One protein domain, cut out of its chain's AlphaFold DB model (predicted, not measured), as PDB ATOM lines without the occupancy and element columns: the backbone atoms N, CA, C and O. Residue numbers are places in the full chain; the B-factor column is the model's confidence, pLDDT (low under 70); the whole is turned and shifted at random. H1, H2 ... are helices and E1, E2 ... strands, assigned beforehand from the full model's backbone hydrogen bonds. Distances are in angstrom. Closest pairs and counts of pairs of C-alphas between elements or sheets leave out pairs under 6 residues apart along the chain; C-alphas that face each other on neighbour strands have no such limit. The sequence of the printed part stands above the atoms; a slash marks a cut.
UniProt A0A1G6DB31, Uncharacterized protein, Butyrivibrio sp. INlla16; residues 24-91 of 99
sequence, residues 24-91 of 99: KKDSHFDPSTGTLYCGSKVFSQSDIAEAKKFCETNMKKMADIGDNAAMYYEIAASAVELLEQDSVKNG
ATOM      1  N   LYS A  24     462.459 424.996 434.598       55.91
ATOM      2  CA  LYS A  24     463.252 425.561 433.497       55.91
ATOM      3  C   LYS A  24     462.813 427.014 433.361       55.91
ATOM      4  O   LYS A  24     461.627 427.262 433.189       55.91
ATOM      5  N   LYS A  25     463.744 427.960 433.523       63.34
ATOM      6  CA  LYS A  25     463.430 429.378 433.337       63.34
ATOM      7  C   LYS A  25     462.849 429.547 431.939       63.34
ATOM      8  O   LYS A  25     463.486 429.136 430.969       63.34
ATOM      9  N   ASP A  26     461.646 430.102 431.874       69.44
ATOM     10  CA  ASP A  26     460.961 430.321 430.612       69.44
ATOM     11  C   ASP A  26     461.789 431.283 429.752       69.44
ATOM     12  O   ASP A  26     462.307 432.299 430.240       69.44
ATOM     13  N   SER A  27     461.956 430.930 428.478       78.25
ATOM     14  CA  SER A  27     462.613 431.815 427.525       78.25
ATOM     15  C   SER A  27     461.732 433.042 427.304       78.25
ATOM     16  O   SER A  27     460.538 432.903 427.045       78.25
ATOM     17  N   HIS A  28     462.301 434.237 427.407       81.81
ATOM     18  CA  HIS A  28     461.576 435.486 427.203       81.81
ATOM     19  C   HIS A  28     462.505 436.563 426.655       81.81
ATOM     20  O   HIS A  28     463.718 436.522 426.860       81.81
ATOM     21  N   PHE A  29     461.922 437.538 425.968       81.44
ATOM     22  CA  PHE A  29     462.644 438.702 425.487       81.44
ATOM     23  C   PHE A  29     462.309 439.922 426.341       81.44
ATOM     24  O   PHE A  29     461.138 440.202 426.594       81.44
ATOM     25  N   ASP A  30     463.337 440.644 426.774       82.31
ATOM     26  CA  ASP A  30     463.191 441.932 427.438       82.31
ATOM     27  C   ASP A  30     463.413 443.068 426.423       82.31
ATOM     28  O   ASP A  30     464.552 443.326 426.024       82.31
ATOM     29  N   PRO A  31     462.354 443.788 426.023       76.25
ATOM     30  CA  PRO A  31     462.434 444.874 425.052       76.25
ATOM     31  C   PRO A  31     463.079 446.135 425.614       76.25
ATOM     32  O   PRO A  31     463.529 446.975 424.841       76.25
ATOM     33  N   SER A  32     463.139 446.277 426.940       77.38
ATOM     34  CA  SER A  32     463.742 447.448 427.579       77.38
ATOM     35  C   SER A  32     465.259 447.415 427.430       77.38
ATOM     36  O   SER A  32     465.895 448.454 427.281       77.38
ATOM     37  N   THR A  33     465.834 446.212 427.472       80.69
ATOM     38  CA  THR A  33     467.279 445.984 427.359       80.69
ATOM     39  C   THR A  33     467.689 445.383 426.014       80.69
ATOM     40  O   THR A  33     468.876 445.342 425.709       80.69
ATOM     41  N   GLY A  34     466.731 444.919 425.205       79.50
ATOM     42  CA  GLY A  34     466.994 444.208 423.954       79.50
ATOM     43  C   GLY A  34     467.586 442.812 424.170       79.50
ATOM     44  O   GLY A  34     468.320 442.320 423.314       79.50
ATOM     45  N   THR A  35     467.324 442.196 425.326       84.81
ATOM     46  CA  THR A  35     467.996 440.967 425.767       84.81
ATOM     47  C   THR A  35     467.080 439.757 425.634       84.81
ATOM     48  O   THR A  35     465.962 439.754 426.150       84.81
ATOM     49  N   LEU A  36     467.569 438.689 425.004       85.94
ATOM     50  CA  LEU A  36     466.878 437.405 424.926       85.94
ATOM     51  C   LEU A  36     467.393 436.455 426.007       85.94
ATOM     52  O   LEU A  36     468.552 436.036 426.001       85.94
ATOM     53  N   TYR A  37     466.503 436.062 426.908       85.81
ATOM     54  CA  TYR A  37     466.745 435.020 427.892       85.81
ATOM     55  C   TYR A  37     466.259 433.690 427.326       85.81
ATOM     56  O   TYR A  37     465.084 433.531 427.015       85.81
ATOM     57  N   CYS A  38     467.160 432.720 427.214       83.50
ATOM     58  CA  CYS A  38     466.884 431.371 426.729       83.50
ATOM     59  C   CYS A  38     467.335 430.358 427.783       83.50
ATOM     60  O   CYS A  38     468.481 429.895 427.775       83.50
ATOM     61  N   GLY A  39     466.447 430.022 428.723       78.38
ATOM     62  CA  GLY A  39     466.775 429.150 429.850       78.38
ATOM     63  C   GLY A  39     467.903 429.718 430.719       78.38
ATOM     64  O   GLY A  39     467.692 430.649 431.493       78.38
ATOM     65  N   SER A  40     469.101 429.132 430.618       77.12
ATOM     66  CA  SER A  40     470.308 429.578 431.333       77.12
ATOM     67  C   SER A  40     471.207 430.521 430.529       77.12
ATOM     68  O   SER A  40     472.196 431.012 431.070       77.12
ATOM     69  N   LYS A  41     470.900 430.764 429.249       83.50
ATOM     70  CA  LYS A  41     471.681 431.643 428.374       83.50
ATOM     71  C   LYS A  41     471.007 432.998 428.226       83.50
ATOM     72  O   LYS A  41     469.781 433.092 428.216       83.50
ATOM     73  N   VAL A  42     471.835 434.023 428.088       87.31
ATOM     74  CA  VAL A  42     471.424 435.409 427.881       87.31
ATOM     75  C   VAL A  42     472.119 435.893 426.618       87.31
ATOM     76  O   VAL A  42     473.330 435.716 426.494       87.31
ATOM     77  N   PHE A  43     471.353 436.453 425.691       89.25
ATOM     78  CA  PHE A  43     471.840 436.952 424.411       89.25
ATOM     79  C   PHE A  43     471.517 438.434 424.286       89.25
ATOM     80  O   PHE A  43     470.390 438.858 424.552       89.25
ATOM     81  N   SER A  44     472.514 439.214 423.892       88.12
ATOM     82  CA  SER A  44     472.374 440.642 423.633       88.12
ATOM     83  C   SER A  44     471.654 440.905 422.312       88.12
ATOM     84  O   SER A  44     471.572 440.035 421.443       88.12
ATOM     85  N   GLN A  45     471.207 442.144 422.112       85.25
ATOM     86  CA  GLN A  45     470.619 442.569 420.843       85.25
ATOM     87  C   GLN A  45     471.566 442.341 419.650       85.25
ATOM     88  O   GLN A  45     471.121 441.947 418.574       85.25
ATOM     89  N   SER A  46     472.875 442.538 419.840       87.31
ATOM     90  CA  SER A  46     473.884 442.253 418.814       87.31
ATOM     91  C   SER A  46     473.962 440.770 418.459       87.31
ATOM     92  O   SER A  46     474.024 440.446 417.275       87.31
ATOM     93  N   ASP A  47     473.890 439.879 419.453       89.75
ATOM     94  CA  ASP A  47     473.912 438.429 419.215       89.75
ATOM     95  C   ASP A  47     472.675 437.985 418.419       89.75
ATOM     96  O   ASP A  47     472.759 437.140 417.529       89.75
ATOM     97  N   ILE A  48     471.518 438.586 418.711       88.69
ATOM     98  CA  ILE A  48     470.250 438.310 418.021       88.69
ATOM     99  C   ILE A  48     470.315 438.787 416.564       88.69
ATOM    100  O   ILE A  48     469.950 438.040 415.652       88.69
ATOM    101  N   ALA A  49     470.836 439.993 416.327       88.31
ATOM    102  CA  ALA A  49     471.019 440.532 414.981       88.31
ATOM    103  C   ALA A  49     472.010 439.691 414.154       88.31
ATOM    104  O   ALA A  49     471.780 439.426 412.969       88.31
ATOM    105  N   GLU A  50     473.098 439.224 414.772       92.06
ATOM    106  CA  GLU A  50     474.059 438.331 414.125       92.06
ATOM    107  C   GLU A  50     473.436 436.966 413.802       92.06
ATOM    108  O   GLU A  50     473.608 436.460 412.689       92.06
ATOM    109  N   ALA A  51     472.636 436.407 414.715       90.75
ATOM    110  CA  ALA A  51     471.904 435.164 414.489       90.75
ATOM    111  C   ALA A  51     470.916 435.275 413.316       90.75
ATOM    112  O   ALA A  51     470.859 434.372 412.474       90.75
ATOM    113  N   LYS A  52     470.188 436.393 413.201       91.31
ATOM    114  CA  LYS A  52     469.297 436.669 412.062       91.31
ATOM    115  C   LYS A  52     470.069 436.694 410.747       91.31
ATOM    116  O   LYS A  52     469.740 435.956 409.819       91.31
ATOM    117  N   LYS A  53     471.157 437.466 410.695       94.12
ATOM    118  CA  LYS A  53     472.022 437.568 409.511       94.12
ATOM    119  C   LYS A  53     472.604 436.213 409.111       94.12
ATOM    120  O   LYS A  53     472.694 435.903 407.919       94.12
ATOM    121  N   PHE A  54     472.999 435.398 410.088       94.50
ATOM    122  CA  PHE A  54     473.456 434.033 409.848       94.50
ATOM    123  C   PHE A  54     472.354 433.186 409.205       94.50
ATOM    124  O   PHE A  54     472.615 432.532 408.194       94.50
ATOM    125  N   CYS A  55     471.128 433.222 409.735       92.75
ATOM    126  CA  CYS A  55     470.001 432.478 409.172       92.75
ATOM    127  C   CYS A  55     469.700 432.919 407.733       92.75
ATOM    128  O   CYS A  55     469.671 432.079 406.841       92.75
ATOM    129  N   GLU A  56     469.600 434.221 407.467       93.38
ATOM    130  CA  GLU A  56     469.356 434.760 406.118       93.38
ATOM    131  C   GLU A  56     470.459 434.379 405.118       93.38
ATOM    132  O   GLU A  56     470.192 434.050 403.959       93.38
ATOM    133  N   THR A  57     471.719 434.407 405.558       94.75
ATOM    134  CA  THR A  57     472.862 434.053 404.707       94.75
ATOM    135  C   THR A  57     472.850 432.568 404.359       94.75
ATOM    136  O   THR A  57     473.093 432.204 403.208       94.75
ATOM    137  N   ASN A  58     472.580 431.699 405.334       92.12
ATOM    138  CA  ASN A  58     472.536 430.259 405.092       92.12
ATOM    139  C   ASN A  58     471.276 429.849 404.334       92.12
ATOM    140  O   ASN A  58     471.373 428.979 403.481       92.12
ATOM    141  N   MET A  59     470.144 430.523 404.537       93.38
ATOM    142  CA  MET A  59     468.941 430.332 403.725       93.38
ATOM    143  C   MET A  59     469.253 430.487 402.235       93.38
ATOM    144  O   MET A  59     468.953 429.586 401.459       93.38
ATOM    145  N   LYS A  60     469.921 431.584 401.843       92.44
ATOM    146  CA  LYS A  60     470.318 431.821 400.443       92.44
ATOM    147  C   LYS A  60     471.226 430.711 399.920       92.44
ATOM    148  O   LYS A  60     470.932 430.123 398.891       92.44
ATOM    149  N   LYS A  61     472.261 430.356 400.687       93.69
ATOM    150  CA  LYS A  61     473.182 429.269 400.320       93.69
ATOM    151  C   LYS A  61     472.470 427.928 400.134       93.69
ATOM    152  O   LYS A  61     472.798 427.207 399.201       93.69
ATOM    153  N   MET A  62     471.530 427.587 401.018       89.94
ATOM    154  CA  MET A  62     470.785 426.326 400.954       89.94
ATOM    155  C   MET A  62     469.769 426.326 399.806       89.94
ATOM    156  O   MET A  62     469.595 425.305 399.148       89.94
ATOM    157  N   ALA A  63     469.154 427.475 399.516       91.25
ATOM    158  CA  ALA A  63     468.265 427.634 398.370       91.25
ATOM    159  C   ALA A  63     469.022 427.468 397.042       91.25
ATOM    160  O   ALA A  63     468.534 426.781 396.148       91.25
ATOM    161  N   ASP A  64     470.237 428.019 396.941       92.56
ATOM    162  CA  ASP A  64     471.083 427.913 395.744       92.56
ATOM    163  C   ASP A  64     471.455 426.458 395.409       92.56
ATOM    164  O   ASP A  64     471.588 426.102 394.239       92.56
ATOM    165  N   ILE A  65     471.599 425.603 396.427       94.12
ATOM    166  CA  ILE A  65     471.893 424.170 396.256       94.12
ATOM    167  C   ILE A  65     470.632 423.289 396.231       94.12
ATOM    168  O   ILE A  65     470.750 422.071 396.108       94.12
ATOM    169  N   GLY A  66     469.437 423.880 396.338       90.25
ATOM    170  CA  GLY A  66     468.161 423.159 396.340       90.25
ATOM    171  C   GLY A  66     467.922 422.293 397.581       90.25
ATOM    172  O   GLY A  66     467.192 421.306 397.502       90.25
ATOM    173  N   ASP A  67     468.541 422.627 398.715       92.19
ATOM    174  CA  ASP A  67     468.383 421.893 399.970       92.19
ATOM    175  C   ASP A  67     467.158 422.401 400.751       92.19
ATOM    176  O   ASP A  67     466.973 423.601 400.976       92.19
ATOM    177  N   ASN A  68     466.347 421.462 401.241       90.75
ATOM    178  CA  ASN A  68     465.196 421.726 402.105       90.75
ATOM    179  C   ASN A  68     465.578 422.444 403.410       90.75
ATOM    180  O   ASN A  68     464.718 423.047 404.053       90.75
ATOM    181  N   ALA A  69     466.856 422.430 403.800       89.81
ATOM    182  CA  ALA A  69     467.372 423.208 404.917       89.81
ATOM    183  C   ALA A  69     467.106 424.719 404.788       89.81
ATOM    184  O   ALA A  69     466.998 425.400 405.810       89.81
ATOM    185  N   ALA A  70     466.938 425.239 403.565       92.38
ATOM    186  CA  ALA A  70     466.554 426.630 403.325       92.38
ATOM    187  C   ALA A  70     465.265 427.011 404.072       92.38
ATOM    188  O   ALA A  70     465.222 428.054 404.720       92.38
ATOM    189  N   MET A  71     464.270 426.118 404.077       93.75
ATOM    190  CA  MET A  71     462.995 426.320 404.773       93.75
ATOM    191  C   MET A  71     463.186 426.468 406.289       93.75
ATOM    192  O   MET A  71     462.545 427.303 406.921       93.75
ATOM    193  N   TYR A  72     464.085 425.689 406.900       94.19
ATOM    194  CA  TYR A  72     464.342 425.800 408.340       94.19
ATOM    195  C   TYR A  72     465.026 427.121 408.698       94.19
ATOM    196  O   TYR A  72     464.703 427.719 409.724       94.19
ATOM    197  N   TYR A  73     465.941 427.596 407.849       93.31
ATOM    198  CA  TYR A  73     466.567 428.903 408.036       93.31
ATOM    199  C   TYR A  73     465.586 430.059 407.824       93.31
ATOM    200  O   TYR A  73     465.672 431.048 408.549       93.31
ATOM    201  N   GLU A  74     464.640 429.922 406.895       90.31
ATOM    202  CA  GLU A  74     463.554 430.885 406.691       90.31
ATOM    203  C   GLU A  74     462.664 430.985 407.936       90.31
ATOM    204  O   GLU A  74     462.501 432.073 408.488       90.31
ATOM    205  N   ILE A  75     462.192 429.848 408.464       92.50
ATOM    206  CA  ILE A  75     461.402 429.802 409.707       92.50
ATOM    207  C   ILE A  75     462.173 430.445 410.867       92.50
ATOM    208  O   ILE A  75     461.608 431.236 411.624       92.50
ATOM    209  N   ALA A  76     463.463 430.126 411.013       90.94
ATOM    210  CA  ALA A  76     464.295 430.681 412.074       90.94
ATOM    211  C   ALA A  76     464.462 432.203 411.942       90.94
ATOM    212  O   ALA A  76     464.310 432.919 412.931       90.94
ATOM    213  N   ALA A  77     464.726 432.711 410.734       91.31
ATOM    214  CA  ALA A  77     464.853 434.146 410.486       91.31
ATOM    215  C   ALA A  77     463.539 434.889 410.776       91.31
ATOM    216  O   ALA A  77     463.555 435.904 411.474       91.31
ATOM    217  N   SER A  78     462.401 434.349 410.327       88.69
ATOM    218  CA  SER A  78     461.080 434.921 410.608       88.69
ATOM    219  C   SER A  78     460.733 434.894 412.095       88.69
ATOM    220  O   SER A  78     460.146 435.847 412.601       88.69
ATOM    221  N   ALA A  79     461.112 433.843 412.826       87.81
ATOM    222  CA  ALA A  79     460.904 433.777 414.271       87.81
ATOM    223  C   ALA A  79     461.716 434.848 415.018       87.81
ATOM    224  O   ALA A  79     461.192 435.484 415.932       87.81
ATOM    225  N   VAL A  80     462.971 435.081 414.612       87.25
ATOM    226  CA  VAL A  80     463.803 436.153 415.182       87.25
ATOM    227  C   VAL A  80     463.221 437.527 414.849       87.25
ATOM    228  O   VAL A  80     463.128 438.378 415.727       87.25
ATOM    229  N   GLU A  81     462.759 437.737 413.618       86.88
ATOM    230  CA  GLU A  81     462.122 438.995 413.228       86.88
ATOM    231  C   GLU A  81     460.815 439.255 413.988       86.88
ATOM    232  O   GLU A  81     460.582 440.373 414.444       86.88
ATOM    233  N   LEU A  82     459.972 438.237 414.175       83.62
ATOM    234  CA  LEU A  82     458.765 438.359 414.994       83.62
ATOM    235  C   LEU A  82     459.114 438.732 416.431       83.62
ATOM    236  O   LEU A  82     458.472 439.607 417.001       83.62
ATOM    237  N   LEU A  83     460.158 438.124 416.988       79.62
ATOM    238  CA  LEU A  83     460.653 438.450 418.318       79.62
ATOM    239  C   LEU A  83     461.081 439.925 418.399       79.62
ATOM    240  O   LEU A  83     460.670 440.622 419.322       79.62
ATOM    241  N   GLU A  84     461.793 440.450 417.399       74.69
ATOM    242  CA  GLU A  84     462.150 441.876 417.311       74.69
ATOM    243  C   GLU A  84     460.923 442.797 417.149       74.69
ATOM    244  O   GLU A  84     460.859 443.860 417.766       74.69
ATOM    245  N   GLN A  85     459.924 442.416 416.349       72.25
ATOM    246  CA  GLN A  85     458.738 443.246 416.091       72.25
ATOM    247  C   GLN A  85     457.755 443.278 417.270       72.25
ATOM    248  O   GLN A  85     457.187 444.333 417.577       72.25
ATOM    249  N   ASP A  86     457.547 442.147 417.943       62.75
ATOM    250  CA  ASP A  86     456.630 442.036 419.088       62.75
ATOM    251  C   ASP A  86     457.173 442.800 420.308       62.75
ATOM    252  O   ASP A  86     456.429 443.358 421.118       62.75
ATOM    253  N   SER A  87     458.494 442.950 420.367       58.38
ATOM    254  CA  SER A  87     459.199 443.808 421.319       58.38
ATOM    255  C   SER A  87     458.840 445.282 421.188       58.38
ATOM    256  O   SER A  87     458.716 445.981 422.193       58.38
ATOM    257  N   VAL A  88     458.626 445.745 419.955       56.50
ATOM    258  CA  VAL A  88     458.272 447.136 419.649       56.50
ATOM    259  C   VAL A  88     456.775 447.386 419.856       56.50
ATOM    260  O   VAL A  88     456.388 448.489 420.238       56.50
ATOM    261  N   LYS A  89     455.919 446.380 419.626       53.78
ATOM    262  CA  LYS A  89     454.452 446.541 419.653       53.78
ATOM    263  C   LYS A  89     453.789 446.174 420.984       53.78
ATOM    264  O   LYS A  89     452.809 446.818 421.344       53.78
ATOM    265  N   ASN A  90     454.307 445.184 421.713       50.06
ATOM    266  CA  ASN A  90     453.636 444.588 422.880       50.06
ATOM    267  C   ASN A  90     454.441 444.666 424.185       50.06
ATOM    268  O   ASN A  90     454.056 444.055 425.186       50.06
ATOM    269  N   GLY A  91     455.560 445.395 424.209       52.41
ATOM    270  CA  GLY A  91     456.381 445.507 425.415       52.41
ATOM    271  C   GLY A  91     456.906 444.151 425.901       52.41
ATOM    272  O   GLY A  91     457.018 443.936 427.105       52.41
TER     273      GLY A  91
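AT A GLANCE: This is residues 24 to 91 of the 99 residues of an uncharacterized protein of Butyrivibrio sp. INlla16 (UniProt A0A1G6DB31). A small antiparallel sheet of three short strands, E1, E2 and E3, sits at the open end of a long helical hairpin made by H1 and H2, whose turn at residues 65 to 68 is at the far end. The two helices run side by side in opposite ways, and the hairpin makes most of the length. The printed part has 68 residues, with E1, E2, E3, H1 and H2 in that order along the chain; the sheet's order is E1, E2, E3, and the class is mostly helix. The whole is only just loose, close to compact, with a radius of gyration of the C-alphas of 13.4 A and spans of 39 by 27 by 17 A.

IN THESE COORDINATES: Begin with the sheet and find C-alpha 28 at (461.576, 435.486, 427.203), where E1, residues 28 to 30, starts. E2 follows as residues 35 to 38, 9.7 A long, and E3 as residues 41 to 43. From C-alpha 45 at (470.619, 442.569, 420.843), H1 runs through residues 45 to 64, 29.1 A from first to last C-alpha. H2, residues 69 to 89, is 30.5 A long and ends at C-alpha 89 at (454.452, 446.541, 419.653).

HOW THE PARTS SIT: Look first at the meander E1, E2, E3, each strand the antiparallel neighbour of the one before. E1 and E2 form a hairpin at 166 degrees, with N 28 and O 37 within hydrogen-bond range at 2.9 A and N 30 and O 35 at 2.8 A. E2 and E3 form another at 153 degrees, with N 38 and O 41 at 2.8 A. The edge strands E1 and E3 are apart. H1 is on the sheet but only grazes it, with residues 45 to 48; the closest C-alphas of E2 and H1 are those of Thr 35 and Gln 45, 5.8 A. H2 also only grazes the sheet, with residues 83 to 87; the closest C-alphas of E1 and H2 are those of Phe 29 and Ser 87, 7.4 A. Moving outward, you find that H1 and H2 form a helical hairpin: they touch, closest at the C-alphas of Met 59 and Ala 70, 4.4 A, and run opposite ways at a shallow tilt of 31 degrees. Each O i to N i+4 pair in H1 is within hydrogen-bond range, and 16 of 17 are in H2.

THE WHOLE: The two C-alphas farthest apart, those of Ser 32 and Ile 65, are 39.9 A from each other. The printed part has no cut, and the four links between its named elements are tight. The mean pLDDT of the printed part is 83.7; look for values under 70 at residues 24 to 26 and 86 to 91, of which 86 to 89 belong to H2.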